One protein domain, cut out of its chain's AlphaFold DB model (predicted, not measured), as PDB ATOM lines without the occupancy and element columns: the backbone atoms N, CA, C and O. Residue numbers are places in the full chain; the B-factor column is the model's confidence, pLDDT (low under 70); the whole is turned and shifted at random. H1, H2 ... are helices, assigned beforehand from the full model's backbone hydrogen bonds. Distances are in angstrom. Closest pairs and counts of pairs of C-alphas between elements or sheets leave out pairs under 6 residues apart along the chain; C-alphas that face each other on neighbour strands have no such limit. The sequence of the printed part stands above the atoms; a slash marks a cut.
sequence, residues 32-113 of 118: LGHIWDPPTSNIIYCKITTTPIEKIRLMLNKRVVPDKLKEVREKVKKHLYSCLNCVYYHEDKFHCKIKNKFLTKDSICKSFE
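Overview. This is residues 32 to 113 of the 118 residues of an uncharacterized protein of archaeon (UniProt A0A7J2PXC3). This elongated domain has little regular structure: three short helices gather toward one end, H2 and H3 each packing on H1, while residues 78 to 113 wind into a lobe without named elements toward the other, with residues 32 to 36 alongside. Residues 58 to 63 stick out. The printed part has 82 residues, with H1, H2 and H3 in that order and no named strand; the class is all helix, though helices hold 29 residues. It is only just compact, close to loose, with a radius of gyration of the C-alphas of 13.9 A, and spans 44 by 22 by 16 A.

Arrangement. Look first at H1, residues 41 to 49. It touches H2, residues 53 to 61, where the closest C-alphas, of Cys 46 and Ile 53, are 6.2 A apart, at a steep tilt of 57 degrees, opposite ways. H1 touches H3, residues 67 to 77, closest at the C-alphas of Ser 41 and Arg 73, 5.4 A, at a steep tilt of 55 degrees, opposite ways. H2 and H3 are apart. In H1, H2 and H3 every O i to N i+4 pair is within hydrogen-bond range.

Along the chain. Find C-alpha 41 at (105.424, 97.971, 174.393), where H1 begins its 12.0 A. H2 covers 12.3 A; H3 runs 15.4 A to C-alpha 77 at (101.039, 106.163, 174.846). Farther on, residues 95 to 96 pair antiparallel with 89 to 90 and with 101 to 102.

Size, cuts and confidence. The C-alphas farthest apart, of Lys 62 and Lys 93, are 45.0 A apart. The printed part has no cut, both links between helices are tight, and no printed residue is under 70 in pLDDT.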
ATOM      1  N   LEU A  32      81.532  99.157 161.794       73.75
ATOM      2  CA  LEU A  32      82.951  99.000 162.061       73.75
ATOM      3  C   LEU A  32      83.130  98.797 163.563       73.75
ATOM      4  O   LEU A  32      82.789  99.660 164.372       73.75
ATOM      5  N   GLY A  33      83.682  97.649 163.946       78.62
ATOM      6  CA  GLY A  33      84.086  97.432 165.325       78.62
ATOM      7  C   GLY A  33      85.238  98.366 165.699       78.62
ATOM      8  O   GLY A  33      86.112  98.661 164.880       78.62
ATOM      9  N   HIS A  34      85.275  98.806 166.952       85.38
ATOM     10  CA  HIS A  34      86.456  99.438 167.529       85.38
ATOM     11  C   HIS A  34      87.010  98.539 168.632       85.38
ATOM     12  O   HIS A  34      86.283  98.136 169.540       85.38
ATOM     13  N   ILE A  35      88.286  98.178 168.524       86.50
ATOM     14  CA  ILE A  35      88.985  97.364 169.521       86.50
ATOM     15  C   ILE A  35      90.237  98.124 169.924       86.50
ATOM     16  O   ILE A  35      91.053  98.434 169.065       86.50
ATOM     17  N   TRP A  36      90.411  98.361 171.220       87.75
ATOM     18  CA  TRP A  36      91.642  98.918 171.771       87.75
ATOM     19  C   TRP A  36      92.229  97.959 172.809       87.75
ATOM     20  O   TRP A  36      91.944  98.041 174.000       87.75
ATOM     21  N   ASP A  37      93.023  97.004 172.334       89.25
ATOM     22  CA  ASP A  37      93.703  96.000 173.162       89.25
ATOM     23  C   ASP A  37      95.162  95.833 172.696       89.25
ATOM     24  O   ASP A  37      95.521  94.788 172.142       89.25
ATOM     25  N   PRO A  38      96.006  96.880 172.805       89.25
ATOM     26  CA  PRO A  38      97.355  96.858 172.256       89.25
ATOM     27  C   PRO A  38      98.255  95.827 172.952       89.25
ATOM     28  O   PRO A  38      98.136  95.596 174.158       89.25
ATOM     29  N   PRO A  39      99.224  95.228 172.231       90.25
ATOM     30  CA  PRO A  39     100.269  94.450 172.875       90.25
ATOM     31  C   PRO A  39     101.117  95.349 173.782       90.25
ATOM     32  O   PRO A  39     101.229  96.558 173.580       90.25
ATOM     33  N   THR A  40     101.790  94.749 174.763       91.75
ATOM     34  CA  THR A  40     102.730  95.500 175.603       91.75
ATOM     35  C   THR A  40     103.858  96.101 174.760       91.75
ATOM     36  O   THR A  40     104.325  95.490 173.795       91.75
ATOM     37  N   SER A  41     104.361  97.279 175.144       91.12
ATOM     38  CA  SER A  41     105.424  97.971 174.393       91.12
ATOM     39  C   SER A  41     106.674  97.107 174.186       91.12
ATOM     40  O   SER A  41     107.346  97.234 173.168       91.12
ATOM     41  N   ASN A  42     106.971  96.192 175.118       91.38
ATOM     42  CA  ASN A  42     108.075  95.243 174.974       91.38
ATOM     43  C   ASN A  42     107.843  94.267 173.805       91.38
ATOM     44  O   ASN A  42     108.774  94.004 173.053       91.38
ATOM     45  N   ILE A  43     106.619  93.752 173.636       90.81
ATOM     46  CA  ILE A  43     106.251  92.861 172.524       90.81
ATOM     47  C   ILE A  43     106.323  93.609 171.196       90.81
ATOM     48  O   ILE A  43     106.902  93.096 170.246       90.81
ATOM     49  N   ILE A  44     105.795  94.834 171.138       90.00
ATOM     50  CA  ILE A  44     105.882  95.670 169.932       90.00
ATOM     51  C   ILE A  44     107.349  95.910 169.565       90.00
ATOM     52  O   ILE A  44     107.736  95.706 168.419       90.00
ATOM     53  N   TYR A  45     108.196  96.249 170.542       91.06
ATOM     54  CA  TYR A  45     109.632  96.382 170.317       91.06
ATOM     55  C   TYR A  45     110.259  95.079 169.794       91.06
ATOM     56  O   TYR A  45     111.058  95.141 168.861       91.06
ATOM     57  N   CYS A  46     109.905  93.911 170.355       90.81
ATOM     58  CA  CYS A  46     110.414  92.615 169.878       90.81
ATOM     59  C   CYS A  46     110.087  92.415 168.400       90.81
ATOM     60  O   CYS A  46     110.954  91.996 167.643       90.81
ATOM     61  N   LYS A  47     108.854  92.749 167.999       89.69
ATOM     62  CA  LYS A  47     108.394  92.616 166.615       89.69
ATOM     63  C   LYS A  47     109.138  93.566 165.673       89.69
ATOM     64  O   LYS A  47     109.629  93.123 164.648       89.69
ATOM     65  N   ILE A  48     109.303  94.836 166.055       89.12
ATOM     66  CA  ILE A  48     110.001  95.847 165.234       89.12
ATOM     67  C   ILE A  48     111.494  95.537 165.080       89.12
ATOM     68  O   ILE A  48     112.077  95.780 164.031       89.12
ATOM     69  N   THR A  49     112.143  95.080 166.149       87.94
ATOM     70  CA  THR A  49     113.605  94.889 166.180       87.94
ATOM     71  C   THR A  49     114.028  93.442 165.957       87.94
ATOM     72  O   THR A  49     115.206  93.128 166.130       87.94
ATOM     73  N   THR A  50     113.064  92.552 165.692       87.25
ATOM     74  CA  THR A  50     113.250  91.091 165.605       87.25
ATOM     75  C   THR A  50     114.034  90.532 166.805       87.25
ATOM     76  O   THR A  50     114.725  89.518 166.729       87.25
ATOM     77  N   THR A  51     113.967  91.223 167.949       87.31
ATOM     78  CA  THR A  51     114.729  90.881 169.147       87.31
ATOM     79  C   THR A  51     113.916  89.907 169.991       87.31
ATOM     80  O   THR A  51     112.756  90.198 170.295       87.31
ATOM     81  N   PRO A  52     114.498  88.783 170.442       89.88
ATOM     82  CA  PRO A  52     113.791  87.846 171.301       89.88
ATOM     83  C   PRO A  52     113.472  88.467 172.665       89.88
ATOM     84  O   PRO A  52     114.275  89.203 173.252       89.88
ATOM     85  N   ILE A  53     112.306  88.117 173.211       88.88
ATOM     86  CA  ILE A  53     111.804  88.667 174.477       88.88
ATOM     87  C   ILE A  53     112.743  88.404 175.661       88.88
ATOM     88  O   ILE A  53     112.850  89.231 176.567       88.88
ATOM     89  N   GLU A  54     113.462  87.284 175.643       91.00
ATOM     90  CA  GLU A  54     114.434  86.925 176.678       91.00
ATOM     91  C   GLU A  54     115.586  87.927 176.751       91.00
ATOM     92  O   GLU A  54     115.962  88.361 177.840       91.00
ATOM     93  N   LYS A  55     116.083  88.389 175.596       90.50
ATOM     94  CA  LYS A  55     117.160  89.383 175.535       90.50
ATOM     95  C   LYS A  55     116.721  90.704 176.161       90.50
ATOM     96  O   LYS A  55     117.464  91.285 176.946       90.50
ATOM     97  N   ILE A  56     115.490  91.144 175.891       90.00
ATOM     98  CA  ILE A  56     114.927  92.347 176.521       90.00
ATOM     99  C   ILE A  56     114.790  92.164 178.026       90.00
ATOM    100  O   ILE A  56     115.163  93.062 178.774       90.00
ATOM    101  N   ARG A  57     114.274  91.017 178.483       90.12
ATOM    102  CA  ARG A  57     114.144  90.731 179.919       90.12
ATOM    103  C   ARG A  57     115.494  90.851 180.625       90.12
ATOM    104  O   ARG A  57     115.578  91.519 181.649       90.12
ATOM    105  N   LEU A  58     116.557  90.298 180.040       91.75
ATOM    106  CA  LEU A  58     117.914  90.415 180.580       91.75
ATOM    107  C   LEU A  58     118.414  91.867 180.620       91.75
ATOM    108  O   LEU A  58     118.991  92.280 181.624       91.75
ATOM    109  N   MET A  59     118.180  92.656 179.566       89.69
ATOM    110  CA  MET A  59     118.565  94.076 179.533       89.69
ATOM    111  C   MET A  59     117.823  94.886 180.603       89.69
ATOM    112  O   MET A  59     118.449  95.630 181.358       89.69
ATOM    113  N   LEU A  60     116.508  94.681 180.730       88.94
ATOM    114  CA  LEU A  60     115.678  95.358 181.726       88.94
ATOM    115  C   LEU A  60     116.067  94.974 183.160       88.94
ATOM    116  O   LEU A  60     116.135  95.854 184.016       88.94
ATOM    117  N   ASN A  61     116.396  93.702 183.414       91.69
ATOM    118  CA  ASN A  61     116.898  93.252 184.718       91.69
ATOM    119  C   ASN A  61     118.223  93.936 185.087       91.69
ATOM    120  O   ASN A  61     118.449  94.273 186.244       91.69
ATOM    121  N   LYS A  62     119.072  94.213 184.090       93.62
ATOM    122  CA  LYS A  62     120.309  94.998 184.242       93.62
ATOM    123  C   LYS A  62     120.074  96.517 184.273       93.62
ATOM    124  O   LYS A  62     121.035  97.275 184.219       93.62
ATOM    125  N   ARG A  63     118.815  96.977 184.341       88.94
ATOM    126  CA  ARG A  63     118.395  98.393 184.266       88.94
ATOM    127  C   ARG A  63     118.820  99.118 182.981       88.94
ATOM    128  O   ARG A  63     118.801 100.345 182.930       88.94
ATOM    129  N   VAL A  64     119.142  98.379 181.921       90.38
ATOM    130  CA  VAL A  64     119.461  98.934 180.603       90.38
ATOM    131  C   VAL A  64     118.179  98.983 179.778       90.38
ATOM    132  O   VAL A  64     117.623  97.952 179.404       90.38
ATOM    133  N   VAL A  65     117.694 100.192 179.489       88.69
ATOM    134  CA  VAL A  65     116.500 100.411 178.662       88.69
ATOM    135  C   VAL A  65     116.937 100.942 177.295       88.69
ATOM    136  O   VAL A  65     117.383 102.088 177.235       88.69
ATOM    137  N   PRO A  66     116.796 100.159 176.206       89.12
ATOM    138  CA  PRO A  66     117.120 100.621 174.856       89.12
ATOM    139  C   PRO A  66     116.322 101.873 174.482       89.12
ATOM    140  O   PRO A  66     115.124 101.947 174.766       89.12
ATOM    141  N   ASP A  67     116.936 102.828 173.786       90.25
ATOM    142  CA  ASP A  67     116.242 104.065 173.397       90.25
ATOM    143  C   ASP A  67     115.063 103.795 172.458       90.25
ATOM    144  O   ASP A  67     113.980 104.343 172.647       90.25
ATOM    145  N   LYS A  68     115.204 102.821 171.555       89.00
ATOM    146  CA  LYS A  68     114.110 102.366 170.688       89.00
ATOM    147  C   LYS A  68     112.947 101.744 171.480       89.00
ATOM    148  O   LYS A  68     111.797 101.850 171.069       89.00
ATOM    149  N   LEU A  69     113.192 101.170 172.666       91.38
ATOM    150  CA  LEU A  69     112.112 100.728 173.563       91.38
ATOM    151  C   LEU A  69     111.397 101.919 174.219       91.38
ATOM    152  O   LEU A  69     110.177 101.872 174.384       91.38
ATOM    153  N   LYS A  70     112.122 102.987 174.575       90.94
ATOM    154  CA  LYS A  70     111.509 104.232 175.073       90.94
ATOM    155  C   LYS A  70     110.637 104.870 173.992       90.94
ATOM    156  O   LYS A  70     109.493 105.211 174.269       90.94
ATOM    157  N   GLU A  71     111.134 104.934 172.762       92.25
ATOM    158  CA  GLU A  71     110.385 105.438 171.609       92.25
ATOM    159  C   GLU A  71     109.093 104.642 171.378       92.25
ATOM    160  O   GLU A  71     108.016 105.225 171.258       92.25
ATOM    161  N   VAL A  72     109.165 103.303 171.391       91.12
ATOM    162  CA  VAL A  72     107.978 102.443 171.264       91.12
ATOM    163  C   VAL A  72     106.982 102.705 172.394       91.12
ATOM    164  O   VAL A  72     105.785 102.800 172.131       91.12
ATOM    165  N   ARG A  73     107.442 102.853 173.643       91.94
ATOM    166  CA  ARG A  73     106.565 103.187 174.780       91.94
ATOM    167  C   ARG A  73     105.839 104.510 174.566       91.94
ATOM    168  O   ARG A  73     104.633 104.569 174.779       91.94
ATOM    169  N   GLU A  74     106.546 105.539 174.113       92.44
ATOM    170  CA  GLU A  74     105.944 106.843 173.831       92.44
ATOM    171  C   GLU A  74     104.959 106.781 172.659       92.44
ATOM    172  O   GLU A  74     103.858 107.317 172.760       92.44
ATOM    173  N   LYS A  75     105.286 106.053 171.585       90.69
ATOM    174  CA  LYS A  75     104.370 105.835 170.455       90.69
ATOM    175  C   LYS A  75     103.084 105.113 170.873       90.69
ATOM    176  O   LYS A  75     102.005 105.519 170.454       90.69
ATOM    177  N   VAL A  76     103.174 104.097 171.739       88.56
ATOM    178  CA  VAL A  76     101.989 103.413 172.298       88.56
ATOM    179  C   VAL A  76     101.144 104.373 173.138       88.56
ATOM    180  O   VAL A  76      99.934 104.429 172.949       88.56
ATOM    181  N   LYS A  77     101.760 105.169 174.026       88.50
ATOM    182  CA  LYS A  77     101.039 106.163 174.846       88.50
ATOM    183  C   LYS A  77     100.326 107.220 174.003       88.50
ATOM    184  O   LYS A  77      99.220 107.633 174.334       88.50
ATOM    185  N   LYS A  78     100.954 107.648 172.907       90.12
ATOM    186  CA  LYS A  78     100.397 108.621 171.959       90.12
ATOM    187  C   LYS A  78      99.373 108.017 170.989       90.12
ATOM    188  O   LYS A  78      98.960 108.711 170.071       90.12
ATOM    189  N   HIS A  79      98.972 106.755 171.177       87.06
ATOM    190  CA  HIS A  79      98.029 106.043 170.305       87.06
ATOM    191  C   HIS A  79      98.476 106.002 168.828       87.06
ATOM    192  O   HIS A  79      97.655 105.945 167.923       87.06
ATOM    193  N   LEU A  80      99.791 106.010 168.576       88.50
ATOM    194  CA  LEU A  80     100.349 106.025 167.217       88.50
ATOM    195  C   LEU A  80     100.447 104.634 166.581       88.50
ATOM    196  O   LEU A  80     100.765 104.535 165.402       88.50
ATOM    197  N   TYR A  81     100.221 103.563 167.348       88.81
ATOM    198  CA  TYR A  81     100.112 102.209 166.812       88.81
ATOM    199  C   TYR A  81      98.643 101.820 166.697       88.81
ATOM    200  O   TYR A  81      97.935 101.777 167.703       88.81
ATOM    201  N   SER A  82      98.225 101.488 165.482       90.50
ATOM    202  CA  SER A  82      96.872 101.045 165.162       90.50
ATOM    203  C   SER A  82      96.885  99.986 164.058       90.50
ATOM    204  O   SER A  82      97.940  99.595 163.558       90.50
ATOM    205  N   CYS A  83      95.712  99.499 163.671       89.00
ATOM    206  CA  CYS A  83      95.494  98.549 162.597       89.00
ATOM    207  C   CYS A  83      96.059  99.069 161.274       89.00
ATOM    208  O   CYS A  83      96.572  98.254 160.519       89.00
ATOM    209  N   LEU A  84      96.089 100.388 161.047       88.12
ATOM    210  CA  LEU A  84      96.786 100.991 159.900       88.12
ATOM    211  C   LEU A  84      98.258 100.621 159.810       88.12
ATOM    212  O   LEU A  84      98.803 100.579 158.719       88.12
ATOM    213  N   ASN A  85      98.899 100.347 160.942       89.19
ATOM    214  CA  ASN A  85     100.310  99.997 160.983       89.19
ATOM    215  C   ASN A  85     100.499  98.473 161.013       89.19
ATOM    216  O   ASN A  85     101.596  98.015 161.310       89.19
ATOM    217  N   CYS A  86      99.434  97.689 160.803       90.44
ATOM    218  CA  CYS A  86      99.422  96.242 160.972       90.44
ATOM    219  C   CYS A  86      99.399  95.504 159.632       90.44
ATOM    220  O   CYS A  86      98.478  95.696 158.843       90.44
ATOM    221  N   VAL A  87     100.295  94.532 159.449       89.62
ATOM    222  CA  VAL A  87     100.379  93.707 158.223       89.62
ATOM    223  C   VAL A  87      99.109  92.911 157.897       89.62
ATOM    224  O   VAL A  87      98.918  92.457 156.772       89.62
ATOM    225  N   TYR A  88      98.230  92.707 158.880       88.06
ATOM    226  CA  TYR A  88      97.000  91.924 158.734       88.06
ATOM    227  C   TYR A  88      95.753  92.760 158.454       88.06
ATOM    228  O   TYR A  88      94.651  92.200 158.404       88.06
ATOM    229  N   TYR A  89      95.889  94.082 158.380       88.31
ATOM    230  CA  TYR A  89      94.769  94.978 158.155       88.31
ATOM    231  C   TYR A  89      94.668  95.354 156.679       88.31
ATOM    232  O   TYR A  89      95.629  95.812 156.072       88.31
ATOM    233  N   HIS A  90      93.484  95.155 156.114       86.25
ATOM    234  CA  HIS A  90      93.135  95.579 154.769       86.25
ATOM    235  C   HIS A  90      92.382  96.903 154.859       86.25
ATOM    236  O   HIS A  90      91.199  96.910 155.208       86.25
ATOM    237  N   GLU A  91      93.070  98.002 154.549       84.00
ATOM    238  CA  GLU A  91      92.513  99.355 154.628       84.00
ATOM    239  C   GLU A  91      91.308  99.533 153.694       84.00
ATOM    240  O   GLU A  91      90.260  99.976 154.156       84.00
ATOM    241  N   ASP A  92      91.392  99.051 152.448       82.81
ATOM    242  CA  ASP A  92      90.324  99.182 151.436       82.81
ATOM    243  C   ASP A  92      88.970  98.610 151.879       82.81
ATOM    244  O   ASP A  92      87.913  99.037 151.421       82.81
ATOM    245  N   LYS A  93      88.998  97.599 152.753       82.56
ATOM    246  CA  LYS A  93      87.807  96.880 153.230       82.56
ATOM    247  C   LYS A  93      87.564  97.076 154.719       82.56
ATOM    248  O   LYS A  93      86.677  96.427 155.264       82.56
ATOM    249  N   PHE A  94      88.382  97.887 155.388       84.56
ATOM    250  CA  PHE A  94      88.404  98.024 156.842       84.56
ATOM    251  C   PHE A  94      88.387  96.667 157.565       84.56
ATOM    252  O   PHE A  94      87.670  96.486 158.545       84.56
ATOM    253  N   HIS A  95      89.129  95.669 157.074       84.88
ATOM    254  CA  HIS A  95      89.021  94.277 157.537       84.88
ATOM    255  C   HIS A  95      90.333  93.767 158.121       84.88
ATOM    256  O   HIS A  95      91.400  93.923 157.538       84.88
ATOM    257  N   CYS A  96      90.259  93.111 159.279       86.06
ATOM    258  CA  CYS A  96      91.395  92.407 159.858       86.06
ATOM    259  C   CYS A  96      91.338  90.916 159.511       86.06
ATOM    260  O   CYS A  96      90.464  90.197 160.007       86.06
ATOM    261  N   LYS A  97      92.340  90.431 158.769       85.00
ATOM    262  CA  LYS A  97      92.456  89.027 158.348       85.00
ATOM    263  C   LYS A  97      92.489  88.050 159.528       85.00
ATOM    264  O   LYS A  97      91.824  87.023 159.493       85.00
ATOM    265  N   ILE A  98      93.223  88.384 160.592       85.94
ATOM    266  CA  ILE A  98      93.390  87.516 161.773       85.94
ATOM    267  C   ILE A  98      92.106  87.415 162.599       85.94
ATOM    268  O   ILE A  98      91.772  86.349 163.108       85.94
ATOM    269  N   LYS A  99      91.394  88.532 162.775       79.00
ATOM    270  CA  LYS A  99      90.157  88.557 163.568       79.00
ATOM    271  C   LYS A  99      88.923  88.193 162.749       79.00
ATOM    272  O   LYS A  99      87.881  87.963 163.354       79.00
ATOM    273  N   ASN A 100      89.048  88.159 161.421       82.56
ATOM    274  CA  ASN A 100      87.955  88.047 160.462       82.56
ATOM    275  C   ASN A 100      86.794  89.007 160.792       82.56
ATOM    276  O   ASN A 100      85.633  88.609 160.871       82.56
ATOM    277  N   LYS A 101      87.135  90.268 161.078       81.81
ATOM    278  CA  LYS A 101      86.196  91.316 161.502       81.81
ATOM    279  C   LYS A 101      86.487  92.620 160.779       81.81
ATOM    280  O   LYS A 101      87.650  92.937 160.527       81.81
ATOM    281  N   PHE A 102      85.428  93.383 160.537       84.56
ATOM    282  CA  PHE A 102      85.513  94.759 160.073       84.56
ATOM    283  C   PHE A 102      85.839  95.670 161.259       84.56
ATOM    284  O   PHE A 102      85.094  95.708 162.240       84.56
ATOM    285  N   LEU A 103      86.993  96.330 161.209       85.38
ATOM    286  CA  LEU A 103      87.533  97.153 162.281       85.38
ATOM    287  C   LEU A 103      87.894  98.537 161.765       85.38
ATOM    288  O   LEU A 103      88.421  98.693 160.665       85.38
ATOM    289  N   THR A 104      87.670  99.535 162.611       86.75
ATOM    290  CA  THR A 104      88.179 100.886 162.385       86.75
ATOM    291  C   THR A 104      89.701 100.881 162.308       86.75
ATOM    292  O   THR A 104      90.382 100.120 162.998       86.75
ATOM    293  N   LYS A 105      90.231 101.779 161.485       86.75
ATOM    294  CA  LYS A 105      91.664 101.931 161.231       86.75
ATOM    295  C   LYS A 105      92.467 102.282 162.494       86.75
ATOM    296  O   LYS A 105      93.607 101.852 162.643       86.75
ATOM    297  N   ASP A 106      91.816 102.954 163.443       88.06
ATOM    298  CA  ASP A 106      92.361 103.347 164.749       88.06
ATOM    299  C   ASP A 106      92.290 102.226 165.805       88.06
ATOM    300  O   ASP A 106      92.709 102.412 166.944       88.06
ATOM    301  N   SER A 107      91.757 101.048 165.457       88.56
ATOM    302  CA  SER A 107      91.753  99.888 166.355       88.56
ATOM    303  C   SER A 107      93.156  99.311 166.534       88.56
ATOM    304  O   SER A 107      94.014  99.471 165.682       88.56
ATOM    305  N   ILE A 108      93.399  98.560 167.601       90.94
ATOM    306  CA  ILE A 108      94.606  97.758 167.798       90.94
ATOM    307  C   ILE A 108      94.269  96.530 168.645       90.94
ATOM    308  O   ILE A 108      93.403  96.572 169.516       90.94
ATOM    309  N   CYS A 109      94.947  95.408 168.403       90.81
ATOM    310  CA  CYS A 109      94.750  94.191 169.188       90.81
ATOM    311  C   CYS A 109      96.081  93.523 169.552       90.81
ATOM    312  O   CYS A 109      97.114  93.825 168.961       90.81
ATOM    313  N   LYS A 110      96.058  92.545 170.466       89.69
ATOM    314  CA  LYS A 110      97.254  91.798 170.908       89.69
ATOM    315  C   LYS A 110      98.028  91.128 169.770       89.69
ATOM    316  O   LYS A 110      99.235  90.924 169.881       89.69
ATOM    317  N   SER A 111      97.342  90.797 168.677       88.25
ATOM    318  CA  SER A 111      97.937  90.214 167.469       88.25
ATOM    319  C   SER A 111      98.595  91.251 166.555       88.25
ATOM    320  O   SER A 111      99.128  90.866 165.523       88.25
ATOM    321  N   PHE A 112      98.579  92.539 166.919       90.31
ATOM    322  CA  PHE A 112      99.170  93.628 166.146       90.31
ATOM    323  C   PHE A 112     100.610  93.317 165.755       90.31
ATOM    324  O   PHE A 112     101.440  93.009 166.617       90.31
ATOM    325  N   GLU A 113     100.893  93.401 164.464       89.31
ATOM    326  CA  GLU A 113     102.197  93.118 163.893       89.31
ATOM    327  C   GLU A 113     102.594  94.271 162.974       89.31
ATOM    328  O   GLU A 113     101.938  94.465 161.951       89.31
TER     329      GLU A 113